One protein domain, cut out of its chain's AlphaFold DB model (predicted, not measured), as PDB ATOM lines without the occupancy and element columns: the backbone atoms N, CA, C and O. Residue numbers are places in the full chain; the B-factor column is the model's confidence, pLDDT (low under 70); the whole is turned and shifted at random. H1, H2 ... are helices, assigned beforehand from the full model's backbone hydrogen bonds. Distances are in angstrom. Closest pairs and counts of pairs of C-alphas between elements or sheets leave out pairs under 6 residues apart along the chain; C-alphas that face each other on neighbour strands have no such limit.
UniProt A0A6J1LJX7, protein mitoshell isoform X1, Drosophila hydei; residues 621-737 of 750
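AT A GLANCE: This is residues 621 to 737 of the 750 residues of the protein "protein mitoshell isoform X1" of Drosophila hydei (UniProt A0A6J1LJX7). This is an elongated body of helices built along the longest one, H6, with H7 and H5 running back along different sides of it, H5 beside its first half. H1 lies beside H5 and begins at one far end of the long axis, while the short helices H2, H3 and H4 gather towards the other end, where H6 turns into H7; little H8 lies past the end of H7. The printed part has 117 residues with eight named helices, H1 to H8 in order along the chain, and no named strand; its class is all helix. The whole is compact, with a radius of gyration of the C-alphas of 14.6 A, and it spans 48 by 25 by 21 A.

IN THESE COORDINATES: Find C-alpha 621 at (64.338, 260.218, 165.762); from there H1 runs through residues 621 to 638, 26.0 A long. Next come H2, residues 645 to 648, H3, residues 650 to 656, H4, residues 658 to 664, and H5, residues 671 to 679, the last 12.4 A long. Look for C-alpha 686 at (57.758, 251.773, 152.163), where H6 begins; it covers residues 686 to 706 over 31.4 A, with a kink of 28 degrees near residue 694. H7 takes residues 710 to 727, 25.7 A, and H8 residues 734 to 737, ending at C-alpha 737, (57.733, 251.381, 142.372).

HOW THE PARTS SIT: Start at the hub, H6, which touches H1, H4, H5 and H7. H6 and H7 form a helical hairpin at a shallow tilt of 20 degrees, opposite ways; their closest C-alphas, Ile 697 and Thr 716, are 6.2 A apart. H5 and H6 form another, at 14 degrees, closest at the C-alphas of Ile 674 and Ala 689, 6.5 A. H1 touches H5 at a shallow tilt of 27 degrees, opposite ways, with the C-alphas of Leu 631 and Cys 678 closest at 4.9 A. With residues 627 to 634 alone H1 touches H6, at a steep tilt of 41 degrees; the C-alphas of Leu 631 and Ile 686 are closest, 6.1 A. H3 and H4 are a helical hairpin at a steep tilt of 43 degrees, closest at the C-alphas of Arg 654 and Phe 661, 5.3 A. H4 only just touches H6, with 3 pairs of C-alphas within 8 A, the closest Phe 660 and Asp 703, 6.9 A. H2 touches H3 only at the corner, closest at the C-alphas of Arg 646 and Thr 653, 5.2 A, and H8 only just touches H7, only at the corner, closest at those of Leu 727 and Pro 734, 5.8 A. H5 and H7 are apart. In H3, H4, H5 and H7 every O i to N i+4 pair is within hydrogen-bond range, in H1 13 of 14 and in H6 14 of 17; H2 and H8 are too short for such a pair.

THE WHOLE: The two C-alphas farthest apart, Thr 621 and Thr 708, are 49.0 A from each other. The printed part has no cut, and no link is long. The mean pLDDT of the printed part is 94.9, and residue 621 alone is under 70.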
ATOM      1  N   THR A 621      65.731 260.196 165.291       68.06
ATOM      2  CA  THR A 621      64.338 260.218 165.762       68.06
ATOM      3  C   THR A 621      63.383 260.885 164.767       68.06
ATOM      4  O   THR A 621      62.211 260.515 164.696       68.06
ATOM      5  N   LEU A 622      63.865 261.854 163.978       79.31
ATOM      6  CA  LEU A 622      63.043 262.575 163.001       79.31
ATOM      7  C   LEU A 622      62.723 261.704 161.778       79.31
ATOM      8  O   LEU A 622      61.561 261.617 161.378       79.31
ATOM      9  N   MET A 623      63.730 261.011 161.235       80.00
ATOM     10  CA  MET A 623      63.560 260.106 160.089       80.00
ATOM     11  C   MET A 623      62.615 258.944 160.413       80.00
ATOM     12  O   MET A 623      61.737 258.634 159.609       80.00
ATOM     13  N   GLY A 624      62.729 258.354 161.610       88.00
ATOM     14  CA  GLY A 624      61.800 257.313 162.061       88.00
ATOM     15  C   GLY A 624      60.345 257.792 162.077       88.00
ATOM     16  O   GLY A 624      59.466 257.106 161.563       88.00
ATOM     17  N   ARG A 625      60.090 259.007 162.583       90.19
ATOM     18  CA  ARG A 625      58.736 259.580 162.685       90.19
ATOM     19  C   ARG A 625      58.090 259.842 161.320       90.19
ATOM     20  O   ARG A 625      56.911 259.549 161.133       90.19
ATOM     21  N   GLU A 626      58.861 260.365 160.368       93.81
ATOM     22  CA  GLU A 626      58.414 260.572 158.983       93.81
ATOM     23  C   GLU A 626      58.183 259.237 158.251       93.81
ATOM     24  O   GLU A 626      57.218 259.100 157.497       93.81
ATOM     25  N   MET A 627      59.009 258.218 158.514       94.31
ATOM     26  CA  MET A 627      58.812 256.880 157.952       94.31
ATOM     27  C   MET A 627      57.528 256.225 158.488       94.31
ATOM     28  O   MET A 627      56.724 255.730 157.697       94.31
ATOM     29  N   SER A 628      57.269 256.302 159.799       94.44
ATOM     30  CA  SER A 628      56.005 255.837 160.393       94.44
ATOM     31  C   SER A 628      54.789 256.536 159.777       94.44
ATOM     32  O   SER A 628      53.812 255.866 159.446       94.44
ATOM     33  N   ARG A 629      54.855 257.858 159.542       95.69
ATOM     34  CA  ARG A 629      53.783 258.608 158.860       95.69
ATOM     35  C   ARG A 629      53.518 258.062 157.453       95.69
ATOM     36  O   ARG A 629      52.370 257.789 157.118       95.69
ATOM     37  N   ARG A 630      54.564 257.843 156.648       96.12
ATOM     38  CA  ARG A 630      54.440 257.310 155.275       96.12
ATOM     39  C   ARG A 630      53.896 255.881 155.220       96.12
ATOM     40  O   ARG A 630      53.189 255.547 154.273       96.12
ATOM     41  N   LEU A 631      54.213 255.042 156.210       96.75
ATOM     42  CA  LEU A 631      53.671 253.681 156.318       96.75
ATOM     43  C   LEU A 631      52.196 253.686 156.728       96.75
ATOM     44  O   LEU A 631      51.402 252.962 156.135       96.75
ATOM     45  N   TYR A 632      51.808 254.551 157.667       96.06
ATOM     46  CA  TYR A 632      50.406 254.765 158.031       96.06
ATOM     47  C   TYR A 632      49.593 255.339 156.852       96.06
ATOM     48  O   TYR A 632      48.478 254.904 156.579       96.06
ATOM     49  N   GLU A 633      50.160 256.268 156.079       95.81
ATOM     50  CA  GLU A 633      49.533 256.769 154.846       95.81
ATOM     51  C   GLU A 633      49.397 255.683 153.768       95.81
ATOM     52  O   GLU A 633      48.410 255.689 153.031       95.81
ATOM     53  N   LEU A 634      50.320 254.715 153.711       97.06
ATOM     54  CA  LEU A 634      50.170 253.540 152.856       97.06
ATOM     55  C   LEU A 634      49.079 252.587 153.374       97.06
ATOM     56  O   LEU A 634      48.252 252.168 152.571       97.06
ATOM     57  N   SER A 635      49.010 252.258 154.672       97.19
ATOM     58  CA  SER A 635      47.988 251.319 155.185       97.19
ATOM     59  C   SER A 635      46.561 251.814 154.929       97.19
ATOM     60  O   SER A 635      45.715 251.052 154.461       97.19
ATOM     61  N   ASN A 636      46.326 253.118 155.104       95.56
ATOM     62  CA  ASN A 636      45.056 253.769 154.771       95.56
ATOM     63  C   ASN A 636      44.692 253.664 153.278       95.56
ATOM     64  O   ASN A 636      43.508 253.665 152.945       95.56
ATOM     65  N   ARG A 637      45.680 253.566 152.377       96.19
ATOM     66  CA  ARG A 637      45.471 253.347 150.935       96.19
ATOM     67  C   ARG A 637      45.266 251.877 150.592       96.19
ATOM     68  O   ARG A 637      44.414 251.580 149.763       96.19
ATOM     69  N   ILE A 638      45.972 250.966 151.264       96.44
ATOM     70  CA  ILE A 638      45.761 249.516 151.138       96.44
ATOM     71  C   ILE A 638      44.313 249.160 151.520       96.44
ATOM     72  O   ILE A 638      43.656 248.417 150.798       96.44
ATOM     73  N   MET A 639      43.777 249.770 152.583       93.75
ATOM     74  CA  MET A 639      42.366 249.646 152.983       93.75
ATOM     75  C   MET A 639      41.350 250.216 151.971       93.75
ATOM     76  O   MET A 639      40.157 249.950 152.100       93.75
ATOM     77  N   GLN A 640      41.789 250.992 150.975       94.88
ATOM     78  CA  GLN A 640      40.944 251.554 149.908       94.88
ATOM     79  C   GLN A 640      41.081 250.803 148.572       94.88
ATOM     80  O   GLN A 640      40.426 251.167 147.593       94.88
ATOM     81  N   LEU A 641      41.924 249.766 148.511       94.69
ATOM     82  CA  LEU A 641      42.053 248.910 147.336       94.69
ATOM     83  C   LEU A 641      40.751 248.142 147.081       94.69
ATOM     84  O   LEU A 641      40.109 247.624 147.995       94.69
ATOM     85  N   GLN A 642      40.391 248.020 145.808       94.06
ATOM     86  CA  GLN A 642      39.297 247.162 145.370       94.06
ATOM     87  C   GLN A 642      39.810 245.732 145.185       94.06
ATOM     88  O   GLN A 642      40.969 245.523 144.826       94.06
ATOM     89  N   ASN A 643      38.923 244.747 145.350       92.06
ATOM     90  CA  ASN A 643      39.230 243.329 145.126       92.06
ATOM     91  C   ASN A 643      40.344 242.798 146.052       92.06
ATOM     92  O   ASN A 643      41.233 242.069 145.619       92.06
ATOM     93  N   ILE A 644      40.291 243.168 147.338       93.94
ATOM     94  CA  ILE A 644      41.193 242.626 148.367       93.94
ATOM     95  C   ILE A 644      40.589 241.462 149.155       93.94
ATOM     96  O   ILE A 644      41.355 240.679 149.707       93.94
ATOM     97  N   ASP A 645      39.260 241.302 149.202       92.31
ATOM     98  CA  ASP A 645      38.553 240.361 150.089       92.31
ATOM     99  C   ASP A 645      39.135 238.937 150.075       92.31
ATOM    100  O   ASP A 645      39.380 238.362 151.135       92.31
ATOM    101  N   ARG A 646      39.416 238.363 148.893       92.69
ATOM    102  CA  ARG A 646      39.927 236.977 148.791       92.69
ATOM    103  C   ARG A 646      41.400 236.825 149.216       92.69
ATOM    104  O   ARG A 646      41.839 235.703 149.472       92.69
ATOM    105  N   PHE A 647      42.148 237.924 149.350       96.31
ATOM    106  CA  PHE A 647      43.523 237.968 149.880       96.31
ATOM    107  C   PHE A 647      43.624 238.672 151.246       96.31
ATOM    108  O   PHE A 647      44.718 238.801 151.794       96.31
ATOM    109  N   PHE A 648      42.502 239.140 151.803       93.69
ATOM    110  CA  PHE A 648      42.505 240.029 152.962       93.69
ATOM    111  C   PHE A 648      43.010 239.342 154.231       93.69
ATOM    112  O   PHE A 648      43.867 239.881 154.924       93.69
ATOM    113  N   GLN A 649      42.516 238.133 154.498       93.31
ATOM    114  CA  GLN A 649      42.881 237.307 155.649       93.31
ATOM    115  C   GLN A 649      43.157 235.880 155.165       93.31
ATOM    116  O   GLN A 649      42.400 235.362 154.339       93.31
ATOM    117  N   LYS A 650      44.195 235.215 155.693       92.56
ATOM    118  CA  LYS A 650      44.620 233.862 155.274       92.56
ATOM    119  C   LYS A 650      43.464 232.860 155.199       92.56
ATOM    120  O   LYS A 650      43.403 232.066 154.265       92.56
ATOM    121  N   GLN A 651      42.512 232.929 156.132       90.44
ATOM    122  CA  GLN A 651      41.349 232.038 156.140       90.44
ATOM    123  C   GLN A 651      40.376 232.296 154.971       90.44
ATOM    124  O   GLN A 651      39.782 231.346 154.474       90.44
ATOM    125  N   PHE A 652      40.247 233.528 154.462       91.31
ATOM    126  CA  PHE A 652      39.482 233.789 153.234       91.31
ATOM    127  C   PHE A 652      40.194 233.209 152.009       91.31
ATOM    128  O   PHE A 652      39.561 232.514 151.217       91.31
ATOM    129  N   THR A 653      41.511 233.398 151.889       93.56
ATOM    130  CA  THR A 653      42.306 232.795 150.804       93.56
ATOM    131  C   THR A 653      42.217 231.269 150.830       93.56
ATOM    132  O   THR A 653      42.019 230.650 149.788       93.56
ATOM    133  N   ARG A 654      42.258 230.661 152.021       95.31
ATOM    134  CA  ARG A 654      42.037 229.224 152.235       95.31
ATOM    135  C   ARG A 654      40.624 228.763 151.861       95.31
ATOM    136  O   ARG A 654      40.485 227.682 151.306       95.31
ATOM    137  N   ASN A 655      39.593 229.560 152.146       94.38
ATOM    138  CA  ASN A 655      38.203 229.217 151.824       94.38
ATOM    139  C   ASN A 655      37.911 229.296 150.313       94.38
ATOM    140  O   ASN A 655      37.228 228.424 149.787       94.38
ATOM    141  N   TYR A 656      38.416 230.322 149.616       94.75
ATOM    142  CA  TYR A 656      38.195 230.496 148.171       94.75
ATOM    143  C   TYR A 656      39.164 229.679 147.305       94.75
ATOM    144  O   TYR A 656      38.796 229.241 146.217       94.75
ATOM    145  N   TYR A 657      40.401 229.481 147.765       96.62
ATOM    146  CA  TYR A 657      41.492 228.895 146.983       96.62
ATOM    147  C   TYR A 657      42.306 227.873 147.808       96.62
ATOM    148  O   TYR A 657      43.520 228.041 147.963       96.62
ATOM    149  N   PRO A 658      41.679 226.803 148.342       95.75
ATOM    150  CA  PRO A 658      42.311 225.893 149.305       95.75
ATOM    151  C   PRO A 658      43.622 225.279 148.805       95.75
ATOM    152  O   PRO A 658      44.607 225.310 149.532       95.75
ATOM    153  N   TYR A 659      43.676 224.810 147.554       96.62
ATOM    154  CA  TYR A 659      44.877 224.184 146.980       96.62
ATOM    155  C   TYR A 659      46.051 225.160 146.784       96.62
ATOM    156  O   TYR A 659      47.198 224.798 147.031       96.62
ATOM    157  N   PHE A 660      45.776 226.405 146.376       97.06
ATOM    158  CA  PHE A 660      46.794 227.463 146.315       97.06
ATOM    159  C   PHE A 660      47.303 227.786 147.723       97.06
ATOM    160  O   PHE A 660      48.507 227.867 147.958       97.06
ATOM    161  N   PHE A 661      46.381 227.928 148.681       96.88
ATOM    162  CA  PHE A 661      46.736 228.218 150.061       96.88
ATOM    163  C   PHE A 661      47.587 227.099 150.673       96.88
ATOM    164  O   PHE A 661      48.621 227.386 151.260       96.88
ATOM    165  N   GLU A 662      47.211 225.833 150.500       96.50
ATOM    166  CA  GLU A 662      47.948 224.679 151.026       96.50
ATOM    167  C   GLU A 662      49.404 224.633 150.537       96.50
ATOM    168  O   GLU A 662      50.307 224.409 151.347       96.50
ATOM    169  N   ARG A 663      49.642 224.936 149.251       96.50
ATOM    170  CA  ARG A 663      50.989 225.017 148.661       96.50
ATOM    171  C   ARG A 663      51.773 226.256 149.105       96.50
ATOM    172  O   ARG A 663      52.962 226.150 149.393       96.50
ATOM    173  N   CYS A 664      51.139 227.429 149.171       95.94
ATOM    174  CA  CYS A 664      51.840 228.706 149.357       95.94
ATOM    175  C   CYS A 664      51.792 229.286 150.785       95.94
ATOM    176  O   CYS A 664      52.482 230.267 151.054       95.94
ATOM    177  N   GLN A 665      51.023 228.714 151.722       94.50
ATOM    178  CA  GLN A 665      50.735 229.264 153.066       94.50
ATOM    179  C   GLN A 665      51.951 229.712 153.891       94.50
ATOM    180  O   GLN A 665      51.814 230.627 154.711       94.50
ATOM    181  N   HIS A 666      53.109 229.075 153.695       95.44
ATOM    182  CA  HIS A 666      54.354 229.364 154.411       95.44
ATOM    183  C   HIS A 666      55.023 230.666 153.945       95.44
ATOM    184  O   HIS A 666      55.589 231.382 154.765       95.44
ATOM    185  N   GLU A 667      54.910 231.000 152.657       94.94
ATOM    186  CA  GLU A 667      55.447 232.238 152.072       94.94
ATOM    187  C   GLU A 667      54.387 233.325 151.866       94.94
ATOM    188  O   GLU A 667      54.721 234.503 151.725       94.94
ATOM    189  N   PHE A 668      53.113 232.936 151.837       95.69
ATOM    190  CA  PHE A 668      51.986 233.839 151.666       95.69
ATOM    191  C   PHE A 668      51.832 234.756 152.883       95.69
ATOM    192  O   PHE A 668      51.703 234.294 154.021       95.69
ATOM    193  N   ILE A 669      51.779 236.058 152.631       96.56
ATOM    194  CA  ILE A 669      51.338 237.086 153.575       96.56
ATOM    195  C   ILE A 669      49.959 237.577 153.124       96.56
ATOM    196  O   ILE A 669      49.725 237.703 151.927       96.56
ATOM    197  N   ASP A 670      49.034 237.806 154.058       97.25
ATOM    198  CA  ASP A 670      47.718 238.370 153.737       97.25
ATOM    199  C   ASP A 670      47.727 239.905 153.843       97.25
ATOM    200  O   ASP A 670      48.610 240.507 154.464       97.25
ATOM    201  N   VAL A 671      46.756 240.564 153.206       97.50
ATOM    202  CA  VAL A 671      46.727 242.036 153.150       97.50
ATOM    203  C   VAL A 671      46.561 242.645 154.552       97.50
ATOM    204  O   VAL A 671      47.151 243.688 154.841       97.50
ATOM    205  N   ARG A 672      45.841 241.972 155.458       96.50
ATOM    206  CA  ARG A 672      45.667 242.384 156.860       96.50
ATOM    207  C   ARG A 672      46.987 242.380 157.640       96.50
ATOM    208  O   ARG A 672      47.232 243.312 158.405       96.50
ATOM    209  N   ALA A 673      47.875 241.410 157.417       97.44
ATOM    210  CA  ALA A 673      49.215 241.399 158.001       97.44
ATOM    211  C   ALA A 673      50.108 242.527 157.452       97.44
ATOM    212  O   ALA A 673      50.885 243.102 158.213       97.44
ATOM    213  N   ILE A 674      49.977 242.896 156.171       98.12
ATOM    214  CA  ILE A 674      50.685 244.054 155.589       98.12
ATOM    215  C   ILE A 674      50.205 245.358 156.244       98.12
ATOM    216  O   ILE A 674      51.023 246.166 156.685       98.12
ATOM    217  N   ILE A 675      48.884 245.541 156.374       97.25
ATOM    218  CA  ILE A 675      48.265 246.681 157.072       97.25
ATOM    219  C   ILE A 675      48.801 246.786 158.511       97.25
ATOM    220  O   ILE A 675      49.339 247.826 158.891       97.25
ATOM    221  N   LEU A 676      48.760 245.687 159.273       96.12
ATOM    222  CA  LEU A 676      49.271 245.613 160.647       96.12
ATOM    223  C   LEU A 676      50.779 245.898 160.760       96.12
ATOM    224  O   LEU A 676      51.213 246.532 161.726       96.12
ATOM    225  N   LYS A 677      51.598 245.469 159.790       97.56
ATOM    226  CA  LYS A 677      53.035 245.796 159.746       97.56
ATOM    227  C   LYS A 677      53.282 247.287 159.472       97.56
ATOM    228  O   LYS A 677      54.156 247.892 160.095       97.56
ATOM    229  N   CYS A 678      52.500 247.893 158.576       97.19
ATOM    230  CA  CYS A 678      52.550 249.328 158.290       97.19
ATOM    231  C   CYS A 678      52.146 250.172 159.508       97.19
ATOM    232  O   CYS A 678      52.865 251.101 159.871       97.19
ATOM    233  N   GLU A 679      51.039 249.829 160.172       94.88
ATOM    234  CA  GLU A 679      50.545 250.538 161.363       94.88
ATOM    235  C   GLU A 679      51.486 250.419 162.564       94.88
ATOM    236  O   GLU A 679      51.701 251.393 163.282       94.88
ATOM    237  N   SER A 680      52.088 249.244 162.762       93.44
ATOM    238  CA  SER A 680      53.094 249.025 163.808       93.44
ATOM    239  C   SER A 680      54.480 249.595 163.462       93.44
ATOM    240  O   SER A 680      55.400 249.461 164.266       93.44
ATOM    241  N   ALA A 681      54.638 250.217 162.283       94.69
ATOM    242  CA  ALA A 681      55.903 250.721 161.740       94.69
ATOM    243  C   ALA A 681      57.055 249.692 161.793       94.69
ATOM    244  O   ALA A 681      58.213 250.047 162.000       94.69
ATOM    245  N   THR A 682      56.734 248.405 161.610       95.44
ATOM    246  CA  THR A 682      57.721 247.308 161.613       95.44
ATOM    247  C   THR A 682      58.474 247.184 160.290       95.44
ATOM    248  O   THR A 682      59.576 246.635 160.264       95.44
ATOM    249  N   TYR A 683      57.932 247.737 159.202       97.25
ATOM    250  CA  TYR A 683      58.704 247.993 157.990       97.25
ATOM    251  C   TYR A 683      59.694 249.141 158.218       97.25
ATOM    252  O   TYR A 683      59.333 250.204 158.715       97.25
ATOM    253  N   GLN A 684      60.936 248.958 157.777       95.06
ATOM    254  CA  GLN A 684      61.967 249.998 157.803       95.06
ATOM    255  C   GLN A 684      61.819 250.989 156.640       95.06
ATOM    256  O   GLN A 684      62.305 252.115 156.727       95.06
ATOM    257  N   HIS A 685      61.154 250.591 155.548       95.69
ATOM    258  CA  HIS A 685      60.861 251.479 154.423       95.69
ATOM    259  C   HIS A 685      59.605 251.061 153.650       95.69
ATOM    260  O   HIS A 685      59.245 249.886 153.616       95.69
ATOM    261  N   ILE A 686      58.980 252.013 152.950       96.31
ATOM    262  CA  ILE A 686      57.758 251.773 152.163       96.31
ATOM    263  C   ILE A 686      57.960 250.751 151.029       96.31
ATOM    264  O   ILE A 686      57.033 250.019 150.690       96.31
ATOM    265  N   TYR A 687      59.187 250.628 150.507       97.19
ATOM    266  CA  TYR A 687      59.544 249.605 149.517       97.19
ATOM    267  C   TYR A 687      59.291 248.175 150.036       97.19
ATOM    268  O   TYR A 687      58.879 247.324 149.259       97.19
ATOM    269  N   GLN A 688      59.438 247.912 151.341       97.62
ATOM    270  CA  GLN A 688      59.167 246.592 151.941       97.62
ATOM    271  C   GLN A 688      57.667 246.275 152.024       97.62
ATOM    272  O   GLN A 688      57.264 245.138 151.804       97.62
ATOM    273  N   ALA A 689      56.831 247.280 152.293       97.81
ATOM    274  CA  ALA A 689      55.380 247.114 152.289       97.81
ATOM    275  C   ALA A 689      54.850 246.855 150.872       97.81
ATOM    276  O   ALA A 689      54.053 245.946 150.655       97.81
ATOM    277  N   ILE A 690      55.343 247.614 149.888       97.56
ATOM    278  CA  ILE A 690      54.973 247.450 148.476       97.56
ATOM    279  C   ILE A 690      55.509 246.123 147.915       97.56
ATOM    280  O   ILE A 690      54.832 245.487 147.108       97.56
ATOM    281  N   HIS A 691      56.671 245.659 148.387       97.94
ATOM    282  CA  HIS A 691      57.188 244.319 148.097       97.94
ATOM    283  C   HIS A 691      56.263 243.218 148.611       97.94
ATOM    284  O   HIS A 691      55.827 242.410 147.801       97.94
ATOM    285  N   ASP A 692      55.876 243.224 149.893       98.31
ATOM    286  CA  ASP A 692      54.932 242.233 150.436       98.31
ATOM    287  C   ASP A 692      53.576 242.260 149.690       98.31
ATOM    288  O   ASP A 692      52.995 241.207 149.423       98.31
ATOM    289  N   MET A 693      53.087 243.439 149.273       98.25
ATOM    290  CA  MET A 693      51.870 243.556 148.450       98.25
ATOM    291  C   MET A 693      52.035 242.913 147.070       98.25
ATOM    292  O   MET A 693      51.159 242.176 146.610       98.25
ATOM    293  N   ARG A 694      53.157 243.170 146.387       97.94
ATOM    294  CA  ARG A 694      53.442 242.548 145.088       97.94
ATOM    295  C   ARG A 694      53.798 241.065 145.220       97.94
ATOM    296  O   ARG A 694      53.502 240.303 144.303       97.94
ATOM    297  N   ARG A 695      54.315 240.615 146.368       97.88
ATOM    298  CA  ARG A 695      54.592 239.201 146.665       97.88
ATOM    299  C   ARG A 695      53.330 238.341 146.591       97.88
ATOM    300  O   ARG A 695      53.407 237.213 146.116       97.88
ATOM    301  N   ILE A 696      52.165 238.872 146.974       98.06
ATOM    302  CA  ILE A 696      50.866 238.199 146.778       98.06
ATOM    303  C   ILE A 696      50.622 237.925 145.283       98.06
ATOM    304  O   ILE A 696      50.327 236.791 144.905       98.06
ATOM    305  N   ILE A 697      50.819 238.934 144.425       98.12
ATOM    306  CA  ILE A 697      50.685 238.809 142.962       98.12
ATOM    307  C   ILE A 697      51.703 237.795 142.420       98.12
ATOM    308  O   ILE A 697      51.345 236.944 141.608       98.12
ATOM    309  N   TYR A 698      52.957 237.863 142.877       98.31
ATOM    310  CA  TYR A 698      54.031 236.958 142.468       98.31
ATOM    311  C   TYR A 698      53.738 235.494 142.822       98.31
ATOM    312  O   TYR A 698      53.796 234.636 141.943       98.31
ATOM    313  N   LEU A 699      53.385 235.205 144.080       97.94
ATOM    314  CA  LEU A 699      53.102 233.845 144.546       97.94
ATOM    315  C   LEU A 699      51.943 233.225 143.763       97.94
ATOM    316  O   LEU A 699      52.062 232.099 143.282       97.94
ATOM    317  N   VAL A 700      50.858 233.980 143.557       97.88
ATOM    318  CA  VAL A 700      49.728 233.512 142.748       97.88
ATOM    319  C   VAL A 700      50.126 233.329 141.280       97.88
ATOM    320  O   VAL A 700      49.789 232.311 140.680       97.88
ATOM    321  N   ARG A 701      50.887 234.259 140.687       97.81
ATOM    322  CA  ARG A 701      51.415 234.102 139.321       97.81
ATOM    323  C   ARG A 701      52.329 232.892 139.172       97.81
ATOM    324  O   ARG A 701      52.346 232.313 138.091       97.81
ATOM    325  N   SER A 702      53.088 232.531 140.204       97.75
ATOM    326  CA  SER A 702      53.957 231.358 140.163       97.75
ATOM    327  C   SER A 702      53.149 230.066 140.269       97.75
ATOM    328  O   SER A 702      53.329 229.195 139.428       97.75
ATOM    329  N   ASP A 703      52.191 229.978 141.197       97.44
ATOM    330  CA  ASP A 703      51.271 228.833 141.290       97.44
ATOM    331  C   ASP A 703      50.476 228.617 139.988       97.44
ATOM    332  O   ASP A 703      50.280 227.483 139.551       97.44
ATOM    333  N   LEU A 704      50.089 229.715 139.324       97.06
ATOM    334  CA  LEU A 704      49.360 229.731 138.051       97.06
ATOM    335  C   LEU A 704      50.203 229.411 136.796       97.06
ATOM    336  O   LEU A 704      49.658 229.492 135.686       97.06
ATOM    337  N   LYS A 705      51.496 229.083 136.948       97.38
ATOM    338  CA  LYS A 705      52.317 228.465 135.886       97.38
ATOM    339  C   LYS A 705      52.026 226.970 135.795       97.38
ATOM    340  O   LYS A 705      51.766 226.467 134.707       97.38
ATOM    341  N   ASP A 706      52.022 226.303 136.948       96.50
ATOM    342  CA  ASP A 706      51.877 224.850 137.063       96.50
ATOM    343  C   ASP A 706      50.404 224.418 137.211       96.50
ATOM    344  O   ASP A 706      50.051 223.276 136.920       96.50
ATOM    345  N   HIS A 707      49.520 225.338 137.626       95.12
ATOM    346  CA  HIS A 707      48.102 225.072 137.877       95.12
ATOM    347  C   HIS A 707      47.177 226.046 137.135       95.12
ATOM    348  O   HIS A 707      47.440 227.244 137.017       95.12
ATOM    349  N   THR A 708      46.020 225.563 136.683       93.81
ATOM    350  CA  THR A 708      44.995 226.387 136.029       93.81
ATOM    351  C   THR A 708      43.836 226.696 136.978       93.81
ATOM    352  O   THR A 708      42.991 225.853 137.262       93.81
ATOM    353  N   ASN A 709      43.755 227.945 137.444       96.56
ATOM    354  CA  ASN A 709      42.587 228.468 138.154       96.56
ATOM    355  C   ASN A 709      42.224 229.855 137.595       96.56
ATOM    356  O   ASN A 709      42.952 230.830 137.789       96.56
ATOM    357  N   MET A 710      41.117 229.927 136.851       95.56
ATOM    358  CA  MET A 710      40.713 231.136 136.120       95.56
ATOM    359  C   MET A 710      40.196 232.236 137.058       95.56
ATOM    360  O   MET A 710      40.565 233.394 136.878       95.56
ATOM    361  N   ASP A 711      39.446 231.880 138.103       96.12
ATOM    362  CA  ASP A 711      38.987 232.802 139.150       96.12
ATOM    363  C   ASP A 711      40.153 233.445 139.903       96.12
ATOM    364  O   ASP A 711      40.155 234.647 140.162       96.12
ATOM    365  N   LEU A 712      41.152 232.642 140.275       96.56
ATOM    366  CA  LEU A 712      42.359 233.104 140.959       96.56
ATOM    367  C   LEU A 712      43.180 234.032 140.051       96.56
ATOM    368  O   LEU A 712      43.644 235.084 140.495       96.56
ATOM    369  N   ARG A 713      43.302 233.683 138.763       97.38
ATOM    370  CA  ARG A 713      43.970 234.495 137.737       97.38
ATOM    371  C   ARG A 713      43.268 235.841 137.521       97.38
ATOM    372  O   ARG A 713      43.935 236.874 137.528       97.38
ATOM    373  N   LEU A 714      41.941 235.836 137.385       96.62
ATOM    374  CA  LEU A 714      41.122 237.041 137.226       96.62
ATOM    375  C   LEU A 714      41.215 237.947 138.459       96.62
ATOM    376  O   LEU A 714      41.522 239.130 138.330       96.62
ATOM    377  N   TYR A 715      41.009 237.393 139.655       96.94
ATOM    378  CA  TYR A 715      41.022 238.176 140.891       96.94
ATOM    379  C   TYR A 715      42.411 238.764 141.192       96.94
ATOM    380  O   TYR A 715      42.517 239.899 141.650       96.94
ATOM    381  N   THR A 716      43.486 238.055 140.838       97.62
ATOM    382  CA  THR A 716      44.862 238.577 140.932       97.62
ATOM    383  C   THR A 716      45.113 239.737 139.976       97.62
ATOM    384  O   THR A 716      45.727 240.720 140.380       97.62
ATOM    385  N   ALA A 717      44.603 239.680 138.741       97.88
ATOM    386  CA  ALA A 717      44.705 240.796 137.797       97.88
ATOM    387  C   ALA A 717      43.902 242.029 138.263       97.88
ATOM    388  O   ALA A 717      44.349 243.165 138.090       97.88
ATOM    389  N   LEU A 718      42.742 241.824 138.898       97.19
ATOM    390  CA  LEU A 718      41.948 242.898 139.508       97.19
ATOM    391  C   LEU A 718      42.660 243.532 140.719       97.19
ATOM    392  O   LEU A 718      42.707 244.760 140.830       97.19
ATOM    393  N   TYR A 719      43.250 242.710 141.589       97.50
ATOM    394  CA  TYR A 719      44.047 243.144 142.740       97.50
ATOM    395  C   TYR A 719      45.301 243.926 142.306       97.50
ATOM    396  O   TYR A 719      45.530 245.049 142.758       97.50
ATOM    397  N   GLU A 720      46.066 243.392 141.349       97.19
ATOM    398  CA  GLU A 720      47.231 244.050 140.747       97.19
ATOM    399  C   GLU A 720      46.876 245.399 140.113       97.19
ATOM    400  O   GLU A 720      47.578 246.389 140.334       97.19
ATOM    401  N   ARG A 721      45.773 245.461 139.353       97.44
ATOM    402  CA  ARG A 721      45.279 246.715 138.775       97.44
ATOM    403  C   ARG A 721      45.004 247.748 139.865       97.44
ATOM    404  O   ARG A 721      45.416 248.895 139.708       97.44
ATOM    405  N   SER A 722      44.361 247.352 140.966       97.31
ATOM    406  CA  SER A 722      44.084 248.269 142.075       97.31
ATOM    407  C   SER A 722      45.371 248.759 142.753       97.31
ATOM    408  O   SER A 722      45.489 249.952 143.027       97.31
ATOM    409  N   ILE A 723      46.375 247.890 142.938       97.12
ATOM    410  CA  ILE A 723      47.695 248.284 143.467       97.12
ATOM    411  C   ILE A 723      48.385 249.289 142.543       97.12
ATOM    412  O   ILE A 723      48.849 250.329 143.008       97.12
ATOM    413  N   ASN A 724      48.442 249.015 141.240       96.56
ATOM    414  CA  ASN A 724      49.087 249.917 140.287       96.56
ATOM    415  C   ASN A 724      48.359 251.277 140.226       96.56
ATOM    416  O   ASN A 724      49.010 252.318 140.209       96.56
ATOM    417  N   GLU A 725      47.023 251.297 140.302       96.00
ATOM    418  CA  GLU A 725      46.234 252.536 140.377       96.00
ATOM    419  C   GLU A 725      46.450 253.310 141.696       96.00
ATOM    420  O   GLU A 725      46.412 254.539 141.714       96.00
ATOM    421  N   MET A 726      46.701 252.611 142.809       96.38
ATOM    422  CA  MET A 726      47.043 253.208 144.105       96.38
ATOM    423  C   MET A 726      48.453 253.826 144.104       96.38
ATOM    424  O   MET A 726      48.652 254.908 144.660       96.38
ATOM    425  N   LEU A 727      49.426 253.154 143.479       95.81
ATOM    426  CA  LEU A 727      50.820 253.604 143.379       95.81
ATOM    427  C   LEU A 727      51.024 254.710 142.335       95.81
ATOM    428  O   LEU A 727      51.955 255.500 142.464       95.81
ATOM    429  N   ALA A 728      50.132 254.829 141.349       95.12
ATOM    430  CA  ALA A 728      50.144 255.926 140.383       95.12
ATOM    431  C   ALA A 728      49.649 257.278 140.949       95.12
ATOM    432  O   ALA A 728      49.704 258.289 140.248       95.12
ATOM    433  N   LYS A 729      49.139 257.314 142.191       93.44
ATOM    434  CA  LYS A 729      48.537 258.507 142.814       93.44
ATOM    435  C   LYS A 729      49.467 259.146 143.852       93.44
ATOM    436  O   LYS A 729      49.843 258.505 144.838       93.44
ATOM    437  N   THR A 730      49.707 260.452 143.704       87.62
ATOM    438  CA  THR A 730      50.381 261.366 144.654       87.62
ATOM    439  C   THR A 730      50.104 260.995 146.123       87.62
ATOM    440  O   THR A 730      48.937 260.755 146.453       87.62
ATOM    441  N   PRO A 731      51.104 260.924 147.029       87.81
ATOM    442  CA  PRO A 731      52.482 261.414 146.904       87.81
ATOM    443  C   PRO A 731      53.438 260.454 146.180       87.81
ATOM    444  O   PRO A 731      54.630 260.732 146.107       87.81
ATOM    445  N   TYR A 732      52.942 259.328 145.675       90.62
ATOM    446  CA  TYR A 732      53.741 258.366 144.928       90.62
ATOM    447  C   TYR A 732      53.860 258.792 143.464       90.62
ATOM    448  O   TYR A 732      52.871 259.201 142.852       90.62
ATOM    449  N   HIS A 733      55.065 258.686 142.905       87.25
ATOM    450  CA  HIS A 733      55.273 258.769 141.461       87.25
ATOM    451  C   HIS A 733      55.156 257.354 140.870       87.25
ATOM    452  O   HIS A 733      55.758 256.446 141.445       87.25
ATOM    453  N   PRO A 734      54.463 257.138 139.731       81.06
ATOM    454  CA  PRO A 734      54.246 255.795 139.174       81.06
ATOM    455  C   PRO A 734      55.543 254.975 139.044       81.06
ATOM    456  O   PRO A 734      55.654 253.872 139.576       81.06
ATOM    457  N   GLN A 735      56.570 255.601 138.462       90.19
ATOM    458  CA  GLN A 735      57.900 255.036 138.208       90.19
ATOM    459  C   GLN A 735      58.694 254.680 139.475       90.19
ATOM    460  O   GLN A 735      59.641 253.896 139.415       90.19
ATOM    461  N   GLN A 736      58.323 255.215 140.645       92.88
ATOM    462  CA  GLN A 736      59.052 254.978 141.894       92.88
ATOM    463  C   GLN A 736      59.027 253.499 142.316       92.88
ATOM    464  O   GLN A 736      59.938 253.048 143.008       92.88
ATOM    465  N   PHE A 737      58.005 252.745 141.901       94.56
ATOM    466  CA  PHE A 737      57.733 251.381 142.372       94.56
ATOM    467  C   PHE A 737      57.548 250.359 141.233       94.56
ATOM    468  O   PHE A 737      57.035 249.261 141.466       94.56
TER     469      PHE A 737